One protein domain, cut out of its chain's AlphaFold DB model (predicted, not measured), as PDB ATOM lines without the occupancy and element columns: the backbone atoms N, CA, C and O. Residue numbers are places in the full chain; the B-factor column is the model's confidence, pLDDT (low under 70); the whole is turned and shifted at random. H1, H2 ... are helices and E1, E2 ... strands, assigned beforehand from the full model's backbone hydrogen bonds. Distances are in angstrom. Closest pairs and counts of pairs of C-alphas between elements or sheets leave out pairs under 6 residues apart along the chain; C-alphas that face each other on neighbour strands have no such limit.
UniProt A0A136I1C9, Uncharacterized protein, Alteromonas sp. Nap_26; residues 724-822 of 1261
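AT A GLANCE: This is residues 724 to 822 of the 1261 residues of an uncharacterized protein of Alteromonas sp. Nap_26 (UniProt A0A136I1C9). This is a single wall of six strands, twisted, through which the chain goes back and forth from one edge, E1, to the other, E6. The links from E2 to E3, from E3 to E4 and from E5 to E6 bulge over one face of the wall, and off the E1 edge a loose leading stretch sticks out at residues 729 to 734, with the one-turn helix H1 before it. The printed part has 99 residues, with one named helix and six named strands in the order H1, E1, E2, E3, E4, E5, E6; the sheet runs E1, E2, E3, E4, E5, E6, all antiparallel. The class is mostly strand, though under half of the residues are in named elements. The whole is flat and only just compact, close to loose, with a radius of gyration of the C-alphas of 14.9 A and spans of 43 by 37 by 18 A.

IN THESE COORDINATES: E5, the longest strand by residues, is residues 792 to 801, 25.1 A long, from C-alpha 792 at (-34.442, -33.411, -29.258). E4 is residues 776 to 784, 26.2 A. E6 is residues 810 to 816, 17.0 A, ending with C-alpha 816 at (-30.747, -32.959, -31.613). E3 is residues 761 to 765, 13.7 A, E2 residues 750 to 754, 13.5 A, and E1 residues 741 to 743. H1 is residues 724 to 727, with C-alpha 724 at (-65.758, -33.594, -24.811).

HOW THE PARTS SIT: The six strands form a meander, each the antiparallel neighbour of the one before, and each such pair is a hairpin. E4 and E5 stand at 167 degrees between directions, with N 780 and O 796 at 2.9 A, within hydrogen-bond range. E5 and E6 stand at 172 degrees, with N 815 and O 793 at 2.8 A. On the other side of E4 is E3, at 168 degrees, with N 781 and O 763 at 2.8 A. E2 and E3 stand at 160 degrees, with N 751 and O 764 at 2.9 A. E1 and E2 stand at 175 degrees, with N 741 and O 752 at 2.9 A. H1 is not on the sheet; it is too short for an O i to N i+4 pair, and its one O i to N i+3 pair is within range.

THE WHOLE: The C-alphas of Arg 726 and Phe 820, the two farthest apart, are 44.1 A apart. The printed part has no cut. The link from H1 to E1, 13 residues, is long; the others are short. The mean pLDDT of the printed part is 74.4, with 35 residues under 70, among them residues 724 to 739 and 817 to 822.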
ATOM      1  N   PHE A 724     -66.761 -33.400 -23.765       54.94
ATOM      2  CA  PHE A 724     -65.758 -33.594 -24.811       54.94
ATOM      3  C   PHE A 724     -65.806 -32.457 -25.846       54.94
ATOM      4  O   PHE A 724     -64.785 -31.835 -26.128       54.94
ATOM      5  N   LEU A 725     -66.998 -32.114 -26.343       57.09
ATOM      6  CA  LEU A 725     -67.202 -31.054 -27.333       57.09
ATOM      7  C   LEU A 725     -66.902 -29.656 -26.781       57.09
ATOM      8  O   LEU A 725     -66.289 -28.871 -27.485       57.09
ATOM      9  N   ARG A 726     -67.241 -29.338 -25.522       52.94
ATOM     10  CA  ARG A 726     -66.917 -28.020 -24.929       52.94
ATOM     11  C   ARG A 726     -65.423 -27.785 -24.693       52.94
ATOM     12  O   ARG A 726     -65.010 -26.635 -24.577       52.94
ATOM     13  N   ASN A 727     -64.622 -28.845 -24.571       51.34
ATOM     14  CA  ASN A 727     -63.168 -28.716 -24.449       51.34
ATOM     15  C   ASN A 727     -62.476 -28.632 -25.821       51.34
ATOM     16  O   ASN A 727     -61.409 -28.029 -25.914       51.34
ATOM     17  N   ASN A 728     -63.079 -29.198 -26.872       52.25
ATOM     18  CA  ASN A 728     -62.523 -29.275 -28.222       52.25
ATOM     19  C   ASN A 728     -63.006 -28.123 -29.112       52.25
ATOM     20  O   ASN A 728     -64.156 -27.703 -29.057       52.25
ATOM     21  N   ASP A 729     -62.130 -27.614 -29.971       50.38
ATOM     22  CA  ASP A 729     -62.425 -26.418 -30.760       50.38
ATOM     23  C   ASP A 729     -62.927 -26.806 -32.146       50.38
ATOM     24  O   ASP A 729     -62.174 -26.840 -33.123       50.38
ATOM     25  N   VAL A 730     -64.216 -27.145 -32.202       53.84
ATOM     26  CA  VAL A 730     -64.899 -27.642 -33.410       53.84
ATOM     27  C   VAL A 730     -64.818 -26.692 -34.611       53.84
ATOM     28  O   VAL A 730     -64.993 -27.148 -35.735       53.84
ATOM     29  N   SER A 731     -64.468 -25.416 -34.409       45.56
ATOM     30  CA  SER A 731     -64.206 -24.454 -35.491       45.56
ATOM     31  C   SER A 731     -62.897 -24.704 -36.262       45.56
ATOM     32  O   SER A 731     -62.746 -24.247 -37.390       45.56
ATOM     33  N   SER A 732     -61.952 -25.432 -35.658       51.28
ATOM     34  CA  SER A 732     -60.582 -25.629 -36.165       51.28
ATOM     35  C   SER A 732     -60.228 -27.092 -36.453       51.28
ATOM     36  O   SER A 732     -59.121 -27.384 -36.895       51.28
ATOM     37  N   GLY A 733     -61.133 -28.032 -36.158       51.84
ATOM     38  CA  GLY A 733     -60.850 -29.473 -36.224       51.84
ATOM     39  C   GLY A 733     -59.873 -29.979 -35.149       51.84
ATOM     40  O   GLY A 733     -59.428 -31.123 -35.215       51.84
ATOM     41  N   HIS A 734     -59.520 -29.155 -34.155       56.62
ATOM     42  CA  HIS A 734     -58.528 -29.501 -33.135       56.62
ATOM     43  C   HIS A 734     -59.146 -30.210 -31.916       56.62
ATOM     44  O   HIS A 734     -59.922 -29.624 -31.151       56.62
ATOM     45  N   PHE A 735     -58.707 -31.446 -31.660       62.03
ATOM     46  CA  PHE A 735     -58.969 -32.167 -30.411       62.03
ATOM     47  C   PHE A 735     -58.003 -31.701 -29.304       62.03
ATOM     48  O   PHE A 735     -56.803 -31.968 -29.347       62.03
ATOM     49  N   LYS A 736     -58.532 -31.008 -28.291       61.06
ATOM     50  CA  LYS A 736     -57.834 -30.506 -27.099       61.06
ATOM     51  C   LYS A 736     -58.082 -31.451 -25.911       61.06
ATOM     52  O   LYS A 736     -58.893 -31.173 -25.025       61.06
ATOM     53  N   THR A 737     -57.383 -32.584 -25.859       63.41
ATOM     54  CA  THR A 737     -57.485 -33.513 -24.720       63.41
ATOM     55  C   THR A 737     -56.695 -33.008 -23.501       63.41
ATOM     56  O   THR A 737     -55.584 -32.498 -23.625       63.41
ATOM     57  N   ARG A 738     -57.240 -33.170 -22.283       59.44
ATOM     58  CA  ARG A 738     -56.497 -32.926 -21.018       59.44
ATOM     59  C   ARG A 738     -55.612 -34.105 -20.585       59.44
ATOM     60  O   ARG A 738     -54.864 -33.974 -19.622       59.44
ATOM     61  N   GLY A 739     -55.726 -35.245 -21.263       69.50
ATOM     62  CA  GLY A 739     -54.905 -36.443 -21.077       69.50
ATOM     63  C   GLY A 739     -54.471 -37.009 -22.431       69.50
ATOM     64  O   GLY A 739     -54.654 -36.355 -23.458       69.50
ATOM     65  N   GLY A 740     -53.909 -38.218 -22.436       70.50
ATOM     66  CA  GLY A 740     -53.544 -38.901 -23.680       70.50
ATOM     67  C   GLY A 740     -54.757 -39.289 -24.532       70.50
ATOM     68  O   GLY A 740     -55.861 -39.470 -24.017       70.50
ATOM     69  N   LEU A 741     -54.530 -39.415 -25.837       79.31
ATOM     70  CA  LEU A 741     -55.445 -40.030 -26.794       79.31
ATOM     71  C   LEU A 741     -54.977 -41.469 -27.034       79.31
ATOM     72  O   LEU A 741     -53.831 -41.660 -27.430       79.31
ATOM     73  N   PHE A 742     -55.846 -42.453 -26.804       76.44
ATOM     74  CA  PHE A 742     -55.533 -43.885 -26.887       76.44
ATOM     75  C   PHE A 742     -56.398 -44.563 -27.952       76.44
ATOM     76  O   PHE A 742     -57.597 -44.298 -28.037       76.44
ATOM     77  N   ALA A 743     -55.802 -45.460 -28.734       77.69
ATOM     78  CA  ALA A 743     -56.495 -46.340 -29.668       77.69
ATOM     79  C   ALA A 743     -56.049 -47.790 -29.423       77.69
ATOM     80  O   ALA A 743     -54.853 -48.075 -29.451       77.69
ATOM     81  N   GLY A 744     -57.001 -48.701 -29.187       72.31
ATOM     82  CA  GLY A 744     -56.717 -50.126 -28.950       72.31
ATOM     83  C   GLY A 744     -56.212 -50.476 -27.542       72.31
ATOM     84  O   GLY A 744     -55.392 -51.382 -27.408       72.31
ATOM     85  N   GLU A 745     -56.666 -49.769 -26.502       70.12
ATOM     86  CA  GLU A 745     -56.386 -50.100 -25.091       70.12
ATOM     87  C   GLU A 745     -56.791 -51.551 -24.756       70.12
ATOM     88  O   GLU A 745     -57.861 -52.015 -25.152       70.12
ATOM     89  N   GLY A 746     -55.908 -52.281 -24.071       69.31
ATOM     90  CA  GLY A 746     -56.015 -53.718 -23.814       69.31
ATOM     91  C   GLY A 746     -55.603 -54.630 -24.981       69.31
ATOM     92  O   GLY A 746     -55.820 -55.837 -24.896       69.31
ATOM     93  N   SER A 747     -55.041 -54.090 -26.071       73.19
ATOM     94  CA  SER A 747     -54.688 -54.866 -27.279       73.19
ATOM     95  C   SER A 747     -53.376 -54.451 -27.960       73.19
ATOM     96  O   SER A 747     -53.065 -54.921 -29.056       73.19
ATOM     97  N   GLY A 748     -52.572 -53.605 -27.308       66.50
ATOM     98  CA  GLY A 748     -51.317 -53.083 -27.853       66.50
ATOM     99  C   GLY A 748     -51.407 -51.612 -28.242       66.50
ATOM    100  O   GLY A 748     -50.898 -51.227 -29.292       66.50
ATOM    101  N   SER A 749     -52.052 -50.807 -27.394       77.25
ATOM    102  CA  SER A 749     -52.480 -49.438 -27.685       77.25
ATOM    103  C   SER A 749     -51.458 -48.559 -28.411       77.25
ATOM    104  O   SER A 749     -50.284 -48.483 -28.042       77.25
ATOM    105  N   ILE A 750     -51.937 -47.825 -29.414       84.06
ATOM    106  CA  ILE A 750     -51.233 -46.659 -29.952       84.06
ATOM    107  C   ILE A 750     -51.746 -45.440 -29.195       84.06
ATOM    108  O   ILE A 750     -52.960 -45.254 -29.077       84.06
ATOM    109  N   ALA A 751     -50.843 -44.606 -28.682       82.25
ATOM    110  CA  ALA A 751     -51.228 -43.433 -27.912       82.25
ATOM    111  C   ALA A 751     -50.446 -42.174 -28.281       82.25
ATOM    112  O   ALA A 751     -49.241 -42.218 -28.516       82.25
ATOM    113  N   MET A 752     -51.140 -41.035 -28.262       84.06
ATOM    114  CA  MET A 752     -50.542 -39.702 -28.278       84.06
ATOM    115  C   MET A 752     -50.658 -39.112 -26.876       84.06
ATOM    116  O   MET A 752     -51.765 -38.863 -26.399       84.06
ATOM    117  N   ILE A 753     -49.530 -38.910 -26.197       76.06
ATOM    118  CA  ILE A 753     -49.508 -38.553 -24.777       76.06
ATOM    119  C   ILE A 753     -48.881 -37.161 -24.592       76.06
ATOM    120  O   ILE A 753     -47.719 -36.974 -24.969       76.06
ATOM    121  N   PRO A 754     -49.615 -36.186 -24.017       70.75
ATOM    122  CA  PRO A 754     -49.058 -34.889 -23.648       70.75
ATOM    123  C   PRO A 754     -48.221 -35.014 -22.368       70.75
ATOM    124  O   PRO A 754     -48.684 -35.581 -21.381       70.75
ATOM    125  N   ASN A 755     -47.001 -34.473 -22.415       67.88
ATOM    126  CA  ASN A 755     -45.992 -34.392 -21.349       67.88
ATOM    127  C   ASN A 755     -46.133 -35.380 -20.170       67.88
ATOM    128  O   ASN A 755     -46.533 -35.015 -19.065       67.88
ATOM    129  N   ASP A 756     -45.723 -36.631 -20.398       62.72
ATOM    130  CA  ASP A 756     -45.653 -37.690 -19.377       62.72
ATOM    131  C   ASP A 756     -44.376 -37.642 -18.507       62.72
ATOM    132  O   ASP A 756     -44.044 -38.617 -17.829       62.72
ATOM    133  N   GLY A 757     -43.637 -36.528 -18.540       64.44
ATOM    134  CA  GLY A 757     -42.349 -36.361 -17.865       64.44
ATOM    135  C   GLY A 757     -41.125 -36.799 -18.679       64.44
ATOM    136  O   GLY A 757     -40.006 -36.615 -18.203       64.44
ATOM    137  N   TRP A 758     -41.299 -37.336 -19.896       56.25
ATOM    138  CA  TRP A 758     -40.187 -37.749 -20.772       56.25
ATOM    139  C   TRP A 758     -39.996 -36.860 -22.019       56.25
ATOM    140  O   TRP A 758     -38.949 -36.930 -22.664       56.25
ATOM    141  N   GLY A 759     -40.966 -36.001 -22.343       63.38
ATOM    142  CA  GLY A 759     -40.955 -35.064 -23.474       63.38
ATOM    143  C   GLY A 759     -42.341 -34.449 -23.692       63.38
ATOM    144  O   GLY A 759     -43.324 -34.983 -23.190       63.38
ATOM    145  N   ASN A 760     -42.441 -33.336 -24.423       65.50
ATOM    146  CA  ASN A 760     -43.688 -32.572 -24.593       65.50
ATOM    147  C   ASN A 760     -44.818 -33.346 -25.269       65.50
ATOM    148  O   ASN A 760     -45.980 -33.217 -24.879       65.50
ATOM    149  N   ALA A 761     -44.477 -34.102 -26.309       75.75
ATOM    150  CA  ALA A 761     -45.418 -34.873 -27.100       75.75
ATOM    151  C   ALA A 761     -44.780 -36.219 -27.428       75.75
ATOM    152  O   ALA A 761     -43.710 -36.268 -28.037       75.75
ATOM    153  N   ASN A 762     -45.441 -37.301 -27.028       80.12
ATOM    154  CA  ASN A 762     -44.961 -38.657 -27.257       80.12
ATOM    155  C   ASN A 762     -45.980 -39.443 -28.078       80.12
ATOM    156  O   ASN A 762     -47.181 -39.355 -27.821       80.12
ATOM    157  N   ILE A 763     -45.492 -40.247 -29.021       88.44
ATOM    158  CA  ILE A 763     -46.267 -41.301 -29.679       88.44
ATOM    159  C   ILE A 763     -45.757 -42.634 -29.134       88.44
ATOM    160  O   ILE A 763     -44.571 -42.936 -29.265       88.44
ATOM    161  N   THR A 764     -46.615 -43.424 -28.501       85.44
ATOM    162  CA  THR A 764     -46.261 -44.732 -27.933       85.44
ATOM    163  C   THR A 764     -47.047 -45.862 -28.585       85.44
ATOM    164  O   THR A 764     -48.152 -45.656 -29.081       85.44
ATOM    165  N   PHE A 765     -46.458 -47.058 -28.583       86.56
ATOM    166  CA  PHE A 765     -47.028 -48.287 -29.132       86.56
ATOM    167  C   PHE A 765     -46.928 -49.395 -28.076       86.56
ATOM    168  O   PHE A 765     -45.849 -49.608 -27.510       86.56
ATOM    169  N   ASN A 766     -48.042 -50.088 -27.820       81.75
ATOM    170  CA  ASN A 766     -48.223 -51.060 -26.739       81.75
ATOM    171  C   ASN A 766     -47.828 -50.519 -25.348       81.75
ATOM    172  O   ASN A 766     -47.221 -51.235 -24.553       81.75
ATOM    173  N   HIS A 767     -48.058 -49.232 -25.063       80.88
ATOM    174  CA  HIS A 767     -47.558 -48.600 -23.835       80.88
ATOM    175  C   HIS A 767     -48.134 -47.201 -23.595       80.88
ATOM    176  O   HIS A 767     -48.283 -46.423 -24.535       80.88
ATOM    177  N   ALA A 768     -48.331 -46.823 -22.329       77.75
ATOM    178  CA  ALA A 768     -48.725 -45.480 -21.908       77.75
ATOM    179  C   ALA A 768     -48.032 -45.051 -20.602       77.75
ATOM    180  O   ALA A 768     -47.918 -45.837 -19.667       77.75
ATOM    181  N   PHE A 769     -47.567 -43.796 -20.517       74.75
ATOM    182  CA  PHE A 769     -46.980 -43.166 -19.309       74.75
ATOM    183  C   PHE A 769     -45.796 -43.888 -18.615       74.75
ATOM    184  O   PHE A 769     -45.331 -43.431 -17.575       74.75
ATOM    185  N   GLY A 770     -45.274 -44.983 -19.172       73.44
ATOM    186  CA  GLY A 770     -44.262 -45.841 -18.536       73.44
ATOM    187  C   GLY A 770     -44.680 -47.310 -18.424       73.44
ATOM    188  O   GLY A 770     -43.817 -48.158 -18.238       73.44
ATOM    189  N   ASN A 771     -45.968 -47.629 -18.580       83.75
ATOM    190  CA  ASN A 771     -46.507 -48.977 -18.419       83.75
ATOM    191  C   ASN A 771     -46.943 -49.558 -19.781       83.75
ATOM    192  O   ASN A 771     -47.717 -48.903 -20.485       83.75
ATOM    193  N   PRO A 772     -46.498 -50.766 -20.170       86.00
ATOM    194  CA  PRO A 772     -47.029 -51.497 -21.313       86.00
ATOM    195  C   PRO A 772     -48.514 -51.808 -21.152       86.00
ATOM    196  O   PRO A 772     -48.987 -52.045 -20.040       86.00
ATOM    197  N   ASP A 773     -49.227 -51.840 -22.271       83.25
ATOM    198  CA  ASP A 773     -50.655 -52.172 -22.322       83.25
ATOM    199  C   ASP A 773     -50.869 -53.691 -22.175       83.25
ATOM    200  O   ASP A 773     -51.679 -54.146 -21.370       83.25
ATOM    201  N   GLN A 774     -50.043 -54.483 -22.865       85.44
ATOM    202  CA  GLN A 774     -49.979 -55.943 -22.758       85.44
ATOM    203  C   GLN A 774     -48.530 -56.456 -22.835       85.44
ATOM    204  O   GLN A 774     -47.615 -55.742 -23.263       85.44
ATOM    205  N   ASP A 775     -48.329 -57.718 -22.445       88.94
ATOM    206  CA  ASP A 775     -47.064 -58.437 -22.630       88.94
ATOM    207  C   ASP A 775     -46.642 -58.429 -24.111       88.94
ATOM    208  O   ASP A 775     -47.469 -58.612 -25.006       88.94
ATOM    209  N   GLY A 776     -45.349 -58.241 -24.392       87.81
ATOM    210  CA  GLY A 776     -44.838 -58.256 -25.767       87.81
ATOM    211  C   GLY A 776     -43.717 -57.254 -26.002       87.81
ATOM    212  O   GLY A 776     -42.736 -57.235 -25.268       87.81
ATOM    213  N   ASN A 777     -43.838 -56.429 -27.041       89.38
ATOM    214  CA  ASN A 777     -42.841 -55.416 -27.403       89.38
ATOM    215  C   ASN A 777     -43.479 -54.022 -27.337       89.38
ATOM    216  O   ASN A 777     -44.646 -53.886 -27.699       89.38
ATOM    217  N   SER A 778     -42.726 -52.997 -26.936       89.50
ATOM    218  CA  SER A 778     -43.203 -51.606 -26.894       89.50
ATOM    219  C   SER A 778     -42.242 -50.656 -27.598       89.50
ATOM    220  O   SER A 778     -41.023 -50.856 -27.594       89.50
ATOM    221  N   ALA A 779     -42.802 -49.588 -28.164       89.25
ATOM    222  CA  ALA A 779     -42.060 -48.524 -28.832       89.25
ATOM    223  C   ALA A 779     -42.506 -47.141 -28.341       89.25
ATOM    224  O   ALA A 779     -43.655 -46.950 -27.936       89.25
ATOM    225  N   ARG A 780     -41.608 -46.156 -28.416       88.69
ATOM    226  CA  ARG A 780     -41.914 -44.743 -28.155       88.69
ATOM    227  C   ARG A 780     -41.137 -43.849 -29.115       88.69
ATOM    228  O   ARG A 780     -39.947 -44.051 -29.339       88.69
ATOM    229  N   ILE A 781     -41.815 -42.835 -29.636       89.12
ATOM    230  CA  ILE A 781     -41.216 -41.674 -30.286       89.12
ATOM    231  C   ILE A 781     -41.465 -40.480 -29.366       89.12
ATOM    232  O   ILE A 781     -42.614 -40.153 -29.073       89.12
ATOM    233  N   THR A 782     -40.391 -39.859 -28.892       84.69
ATOM    234  CA  THR A 782     -40.413 -38.772 -27.905       84.69
ATOM    235  C   THR A 782     -39.973 -37.477 -28.568       84.69
ATOM    236  O   THR A 782     -38.884 -37.444 -29.142       84.69
ATOM    237  N   PHE A 783     -40.758 -36.406 -28.448       83.50
ATOM    238  CA  PHE A 783     -40.371 -35.058 -28.876       83.50
ATOM    239  C   PHE A 783     -40.209 -34.148 -27.650       83.50
ATOM    240  O   PHE A 783     -41.181 -33.812 -26.973       83.50
ATOM    241  N   ASN A 784     -38.978 -33.722 -27.367       75.81
ATOM    242  CA  ASN A 784     -38.648 -32.777 -26.302       75.81
ATOM    243  C   ASN A 784     -38.244 -31.438 -26.938       75.81
ATOM    244  O   ASN A 784     -37.217 -31.341 -27.608       75.81
ATOM    245  N   THR A 785     -39.085 -30.419 -26.766       68.06
ATOM    246  CA  THR A 785     -38.935 -29.092 -27.395       68.06
ATOM    247  C   THR A 785     -39.031 -27.932 -26.397       68.06
ATOM    248  O   THR A 785     -38.884 -26.780 -26.793       68.06
ATOM    249  N   ASP A 786     -39.259 -28.222 -25.114       63.81
ATOM    250  CA  ASP A 786     -39.360 -27.281 -23.990       63.81
ATOM    251  C   ASP A 786     -38.041 -27.121 -23.226       63.81
ATOM    252  O   ASP A 786     -37.829 -26.105 -22.563       63.81
ATOM    253  N   SER A 787     -37.137 -28.103 -23.315       63.97
ATOM    254  CA  SER A 787     -35.853 -28.029 -22.629       63.97
ATOM    255  C   SER A 787     -34.999 -26.864 -23.137       63.97
ATOM    256  O   SER A 787     -34.578 -26.820 -24.294       63.97
ATOM    257  N   VAL A 788     -34.611 -25.980 -22.213       62.41
ATOM    258  CA  VAL A 788     -33.573 -24.950 -22.420       62.41
ATOM    259  C   VAL A 788     -32.209 -25.527 -22.834       62.41
ATOM    260  O   VAL A 788     -31.347 -24.779 -23.283       62.41
ATOM    261  N   GLY A 789     -32.007 -26.848 -22.723       66.00
ATOM    262  CA  GLY A 789     -30.830 -27.564 -23.229       66.00
ATOM    263  C   GLY A 789     -30.853 -27.904 -24.728       66.00
ATOM    264  O   GLY A 789     -29.892 -28.498 -25.214       66.00
ATOM    265  N   GLY A 790     -31.917 -27.538 -25.454       72.75
ATOM    266  CA  GLY A 790     -32.058 -27.744 -26.899       72.75
ATOM    267  C   GLY A 790     -33.069 -28.831 -27.273       72.75
ATOM    268  O   GLY A 790     -33.269 -29.804 -26.546       72.75
ATOM    269  N   ALA A 791     -33.704 -28.663 -28.437       79.38
ATOM    270  CA  ALA A 791     -34.717 -29.589 -28.933       79.38
ATOM    271  C   ALA A 791     -34.115 -30.958 -29.294       79.38
ATOM    272  O   ALA A 791     -33.061 -31.033 -29.939       79.38
ATOM    273  N   SER A 792     -34.810 -32.034 -28.925       81.38
ATOM    274  CA  SER A 792     -34.442 -33.411 -29.258       81.38
ATOM    275  C   SER A 792     -35.649 -34.273 -29.630       81.38
ATOM    276  O   SER A 792     -36.760 -34.077 -29.138       81.38
ATOM    277  N   MET A 793     -35.418 -35.246 -30.509       85.94
ATOM    278  CA  MET A 793     -36.383 -36.271 -30.897       85.94
ATOM    279  C   MET A 793     -35.734 -37.645 -30.723       85.94
ATOM    280  O   MET A 793     -34.628 -37.860 -31.215       85.94
ATOM    281  N   LYS A 794     -36.407 -38.574 -30.038       84.88
ATOM    282  CA  LYS A 794     -35.889 -39.921 -29.761       84.88
ATOM    283  C   LYS A 794     -36.806 -41.005 -30.303       84.88
ATOM    284  O   LYS A 794     -38.015 -40.919 -30.122       84.88
ATOM    285  N   PHE A 795     -36.218 -42.054 -30.867       87.38
ATOM    286  CA  PHE A 795     -36.884 -43.314 -31.196       87.38
ATOM    287  C   PHE A 795     -36.394 -44.388 -30.226       87.38
ATOM    288  O   PHE A 795     -35.185 -44.583 -30.072       87.38
ATOM    289  N   GLN A 796     -37.329 -45.063 -29.562       89.00
ATOM    290  CA  GLN A 796     -37.054 -45.974 -28.455       89.00
ATOM    291  C   GLN A 796     -37.811 -47.292 -28.648       89.00
ATOM    292  O   GLN A 796     -38.982 -47.282 -29.037       89.00
ATOM    293  N   LEU A 797     -37.171 -48.420 -28.340       90.38
ATOM    294  CA  LEU A 797     -37.760 -49.762 -28.437       90.38
ATOM    295  C   LEU A 797     -37.383 -50.631 -27.235       90.38
ATOM    296  O   LEU A 797     -36.340 -50.441 -26.607       90.38
ATOM    297  N   LYS A 798     -38.230 -51.621 -26.938       89.94
ATOM    298  CA  LYS A 798     -37.909 -52.734 -26.040       89.94
ATOM    299  C   LYS A 798     -38.751 -53.965 -26.354       89.94
ATOM    300  O   LYS A 798     -39.958 -53.852 -26.557       89.94
ATOM    301  N   SER A 799     -38.112 -55.129 -26.328       91.50
ATOM    302  CA  SER A 799     -38.780 -56.425 -26.460       91.50
ATOM    303  C   SER A 799     -39.018 -57.080 -25.100       91.50
ATOM    304  O   SER A 799     -38.305 -56.786 -24.136       91.50
ATOM    305  N   SER A 800     -39.987 -57.992 -25.040       89.75
ATOM    306  CA  SER A 800     -40.345 -58.775 -23.845       89.75
ATOM    307  C   SER A 800     -40.672 -57.924 -22.607       89.75
ATOM    308  O   SER A 800     -40.207 -58.196 -21.498       89.75
ATOM    309  N   VAL A 801     -41.458 -56.867 -22.801       88.50
ATOM    310  CA  VAL A 801     -42.080 -56.101 -21.714       88.50
ATOM    311  C   VAL A 801     -43.295 -56.844 -21.142       88.50
ATOM    312  O   VAL A 801     -43.841 -57.731 -21.800       88.50
ATOM    313  N   LEU A 802     -43.721 -56.470 -19.931       89.12
ATOM    314  CA  LEU A 802     -44.873 -57.058 -19.234       89.12
ATOM    315  C   LEU A 802     -45.986 -56.021 -19.038       89.12
ATOM    316  O   LEU A 802     -45.712 -54.892 -18.622       89.12
ATOM    317  N   GLY A 803     -47.232 -56.417 -19.290       87.00
ATOM    318  CA  GLY A 803     -48.423 -55.582 -19.155       87.00
ATOM    319  C   GLY A 803     -48.558 -54.968 -17.758       87.00
ATOM    320  O   GLY A 803     -48.382 -55.633 -16.734       87.00
ATOM    321  N   GLY A 804     -48.850 -53.669 -17.706       81.62
ATOM    322  CA  GLY A 804     -49.078 -52.920 -16.469       81.62
ATOM    323  C   GLY A 804     -47.848 -52.685 -15.575       81.62
ATOM    324  O   GLY A 804     -48.006 -52.107 -14.501       81.62
ATOM    325  N   GLN A 805     -46.638 -53.101 -15.971       85.50
ATOM    326  CA  GLN A 805     -45.403 -52.899 -15.193       85.50
ATOM    327  C   GLN A 805     -44.546 -51.776 -15.777       85.50
ATOM    328  O   GLN A 805     -44.275 -51.779 -16.968       85.50
ATOM    329  N   ASN A 806     -44.052 -50.841 -14.959       82.75
ATOM    330  CA  ASN A 806     -43.281 -49.715 -15.497       82.75
ATOM    331  C   ASN A 806     -41.955 -50.182 -16.138       82.75
ATOM    332  O   ASN A 806     -41.119 -50.798 -15.470       82.75
ATOM    333  N   THR A 807     -41.744 -49.879 -17.423       80.69
ATOM    334  CA  THR A 807     -40.553 -50.273 -18.181       80.69
ATOM    335  C   THR A 807     -39.886 -49.105 -18.902       80.69
ATOM    336  O   THR A 807     -40.403 -48.581 -19.884       80.69
ATOM    337  N   ASN A 808     -38.639 -48.806 -18.526       83.62
ATOM    338  CA  ASN A 808     -37.754 -47.982 -19.352       83.62
ATOM    339  C   ASN A 808     -37.472 -48.686 -20.691       83.62
ATOM    340  O   ASN A 808     -37.081 -49.862 -20.686       83.62
ATOM    341  N   LEU A 809     -37.645 -47.957 -21.796       85.75
ATOM    342  CA  LEU A 809     -37.299 -48.360 -23.165       85.75
ATOM    343  C   LEU A 809     -35.852 -47.958 -23.504       85.75
ATOM    344  O   LEU A 809     -35.284 -47.086 -22.848       85.75
ATOM    345  N   THR A 810     -35.264 -48.576 -24.530       87.50
ATOM    346  CA  THR A 810     -33.896 -48.281 -24.981       87.50
ATOM    347  C   THR A 810     -33.916 -47.260 -26.117       87.50
ATOM    348  O   THR A 810     -34.599 -47.478 -27.117       87.50
ATOM    349  N   ASP A 811     -33.152 -46.172 -25.989       86.19
ATOM    350  CA  ASP A 811     -32.934 -45.192 -27.063       86.19
ATOM    351  C   ASP A 811     -32.120 -45.830 -28.202       86.19
ATOM    352  O   ASP A 811     -31.004 -46.292 -27.975       86.19
ATOM    353  N   LEU A 812     -32.655 -45.830 -29.427       79.25
ATOM    354  CA  LEU A 812     -31.967 -46.340 -30.625       79.25
ATOM    355  C   LEU A 812     -31.476 -45.228 -31.557       79.25
ATOM    356  O   LEU A 812     -30.442 -45.363 -32.207       79.25
ATOM    357  N   LEU A 813     -32.219 -44.122 -31.626       76.75
ATOM    358  CA  LEU A 813     -31.861 -42.948 -32.417       76.75
ATOM    359  C   LEU A 813     -32.271 -41.689 -31.660       76.75
ATOM    360  O   LEU A 813     -33.431 -41.553 -31.271       76.75
ATOM    361  N   GLU A 814     -31.335 -40.757 -31.495       82.50
ATOM    362  CA  GLU A 814     -31.590 -39.422 -30.958       82.50
ATOM    363  C   GLU A 814     -31.136 -38.358 -31.967       82.50
ATOM    364  O   GLU A 814     -29.970 -38.292 -32.357       82.50
ATOM    365  N   LEU A 815     -32.073 -37.505 -32.374       78.88
ATOM    366  CA  LEU A 815     -31.839 -36.320 -33.191       78.88
ATOM    367  C   LEU A 815     -31.819 -35.100 -32.265       78.88
ATOM    368  O   LEU A 815     -32.710 -34.966 -31.427       78.88
ATOM    369  N   ARG A 816     -30.839 -34.200 -32.405       79.31
ATOM    370  CA  ARG A 816     -30.747 -32.959 -31.613       79.31
ATOM    371  C   ARG A 816     -30.555 -31.740 -32.502       79.31
ATOM    372  O   ARG A 816     -29.803 -31.786 -33.474       79.31
ATOM    373  N   GLY A 817     -31.187 -30.628 -32.137       68.19
ATOM    374  CA  GLY A 817     -30.978 -29.346 -32.806       68.19
ATOM    375  C   GLY A 817     -29.535 -28.860 -32.638       68.19
ATOM    376  O   GLY A 817     -29.142 -28.476 -31.541       68.19
ATOM    377  N   GLY A 818     -28.757 -28.858 -33.726       63.28
ATOM    378  CA  GLY A 818     -27.412 -28.267 -33.772       63.28
ATOM    379  C   GLY A 818     -26.226 -29.241 -33.825       63.28
ATOM    380  O   GLY A 818     -25.091 -28.788 -33.711       63.28
ATOM    381  N   THR A 819     -26.431 -30.550 -34.005       56.41
ATOM    382  CA  THR A 819     -25.331 -31.512 -34.253       56.41
ATOM    383  C   THR A 819     -25.724 -32.595 -35.261       56.41
ATOM    384  O   THR A 819     -26.895 -32.947 -35.372       56.41
ATOM    385  N   PHE A 820     -24.739 -33.117 -36.006       52.41
ATOM    386  CA  PHE A 820     -24.937 -34.247 -36.924       52.41
ATOM    387  C   PHE A 820     -25.487 -35.477 -36.188       52.41
ATOM    388  O   PHE A 820     -25.163 -35.715 -35.024       52.41
ATOM    389  N   VAL A 821     -26.308 -36.258 -36.897       56.34
ATOM    390  CA  VAL A 821     -27.006 -37.444 -36.379       56.34
ATOM    391  C   VAL A 821     -26.019 -38.417 -35.735       56.34
ATOM    392  O   VAL A 821     -25.224 -39.054 -36.423       56.34
ATOM    393  N   LYS A 822     -26.094 -38.568 -34.410       51.44
ATOM    394  CA  LYS A 822     -25.275 -39.531 -33.670       51.44
ATOM    395  C   LYS A 822     -25.946 -40.906 -33.688       51.44
ATOM    396  O   LYS A 822     -26.548 -41.333 -32.708       51.44
TER     397      LYS A 822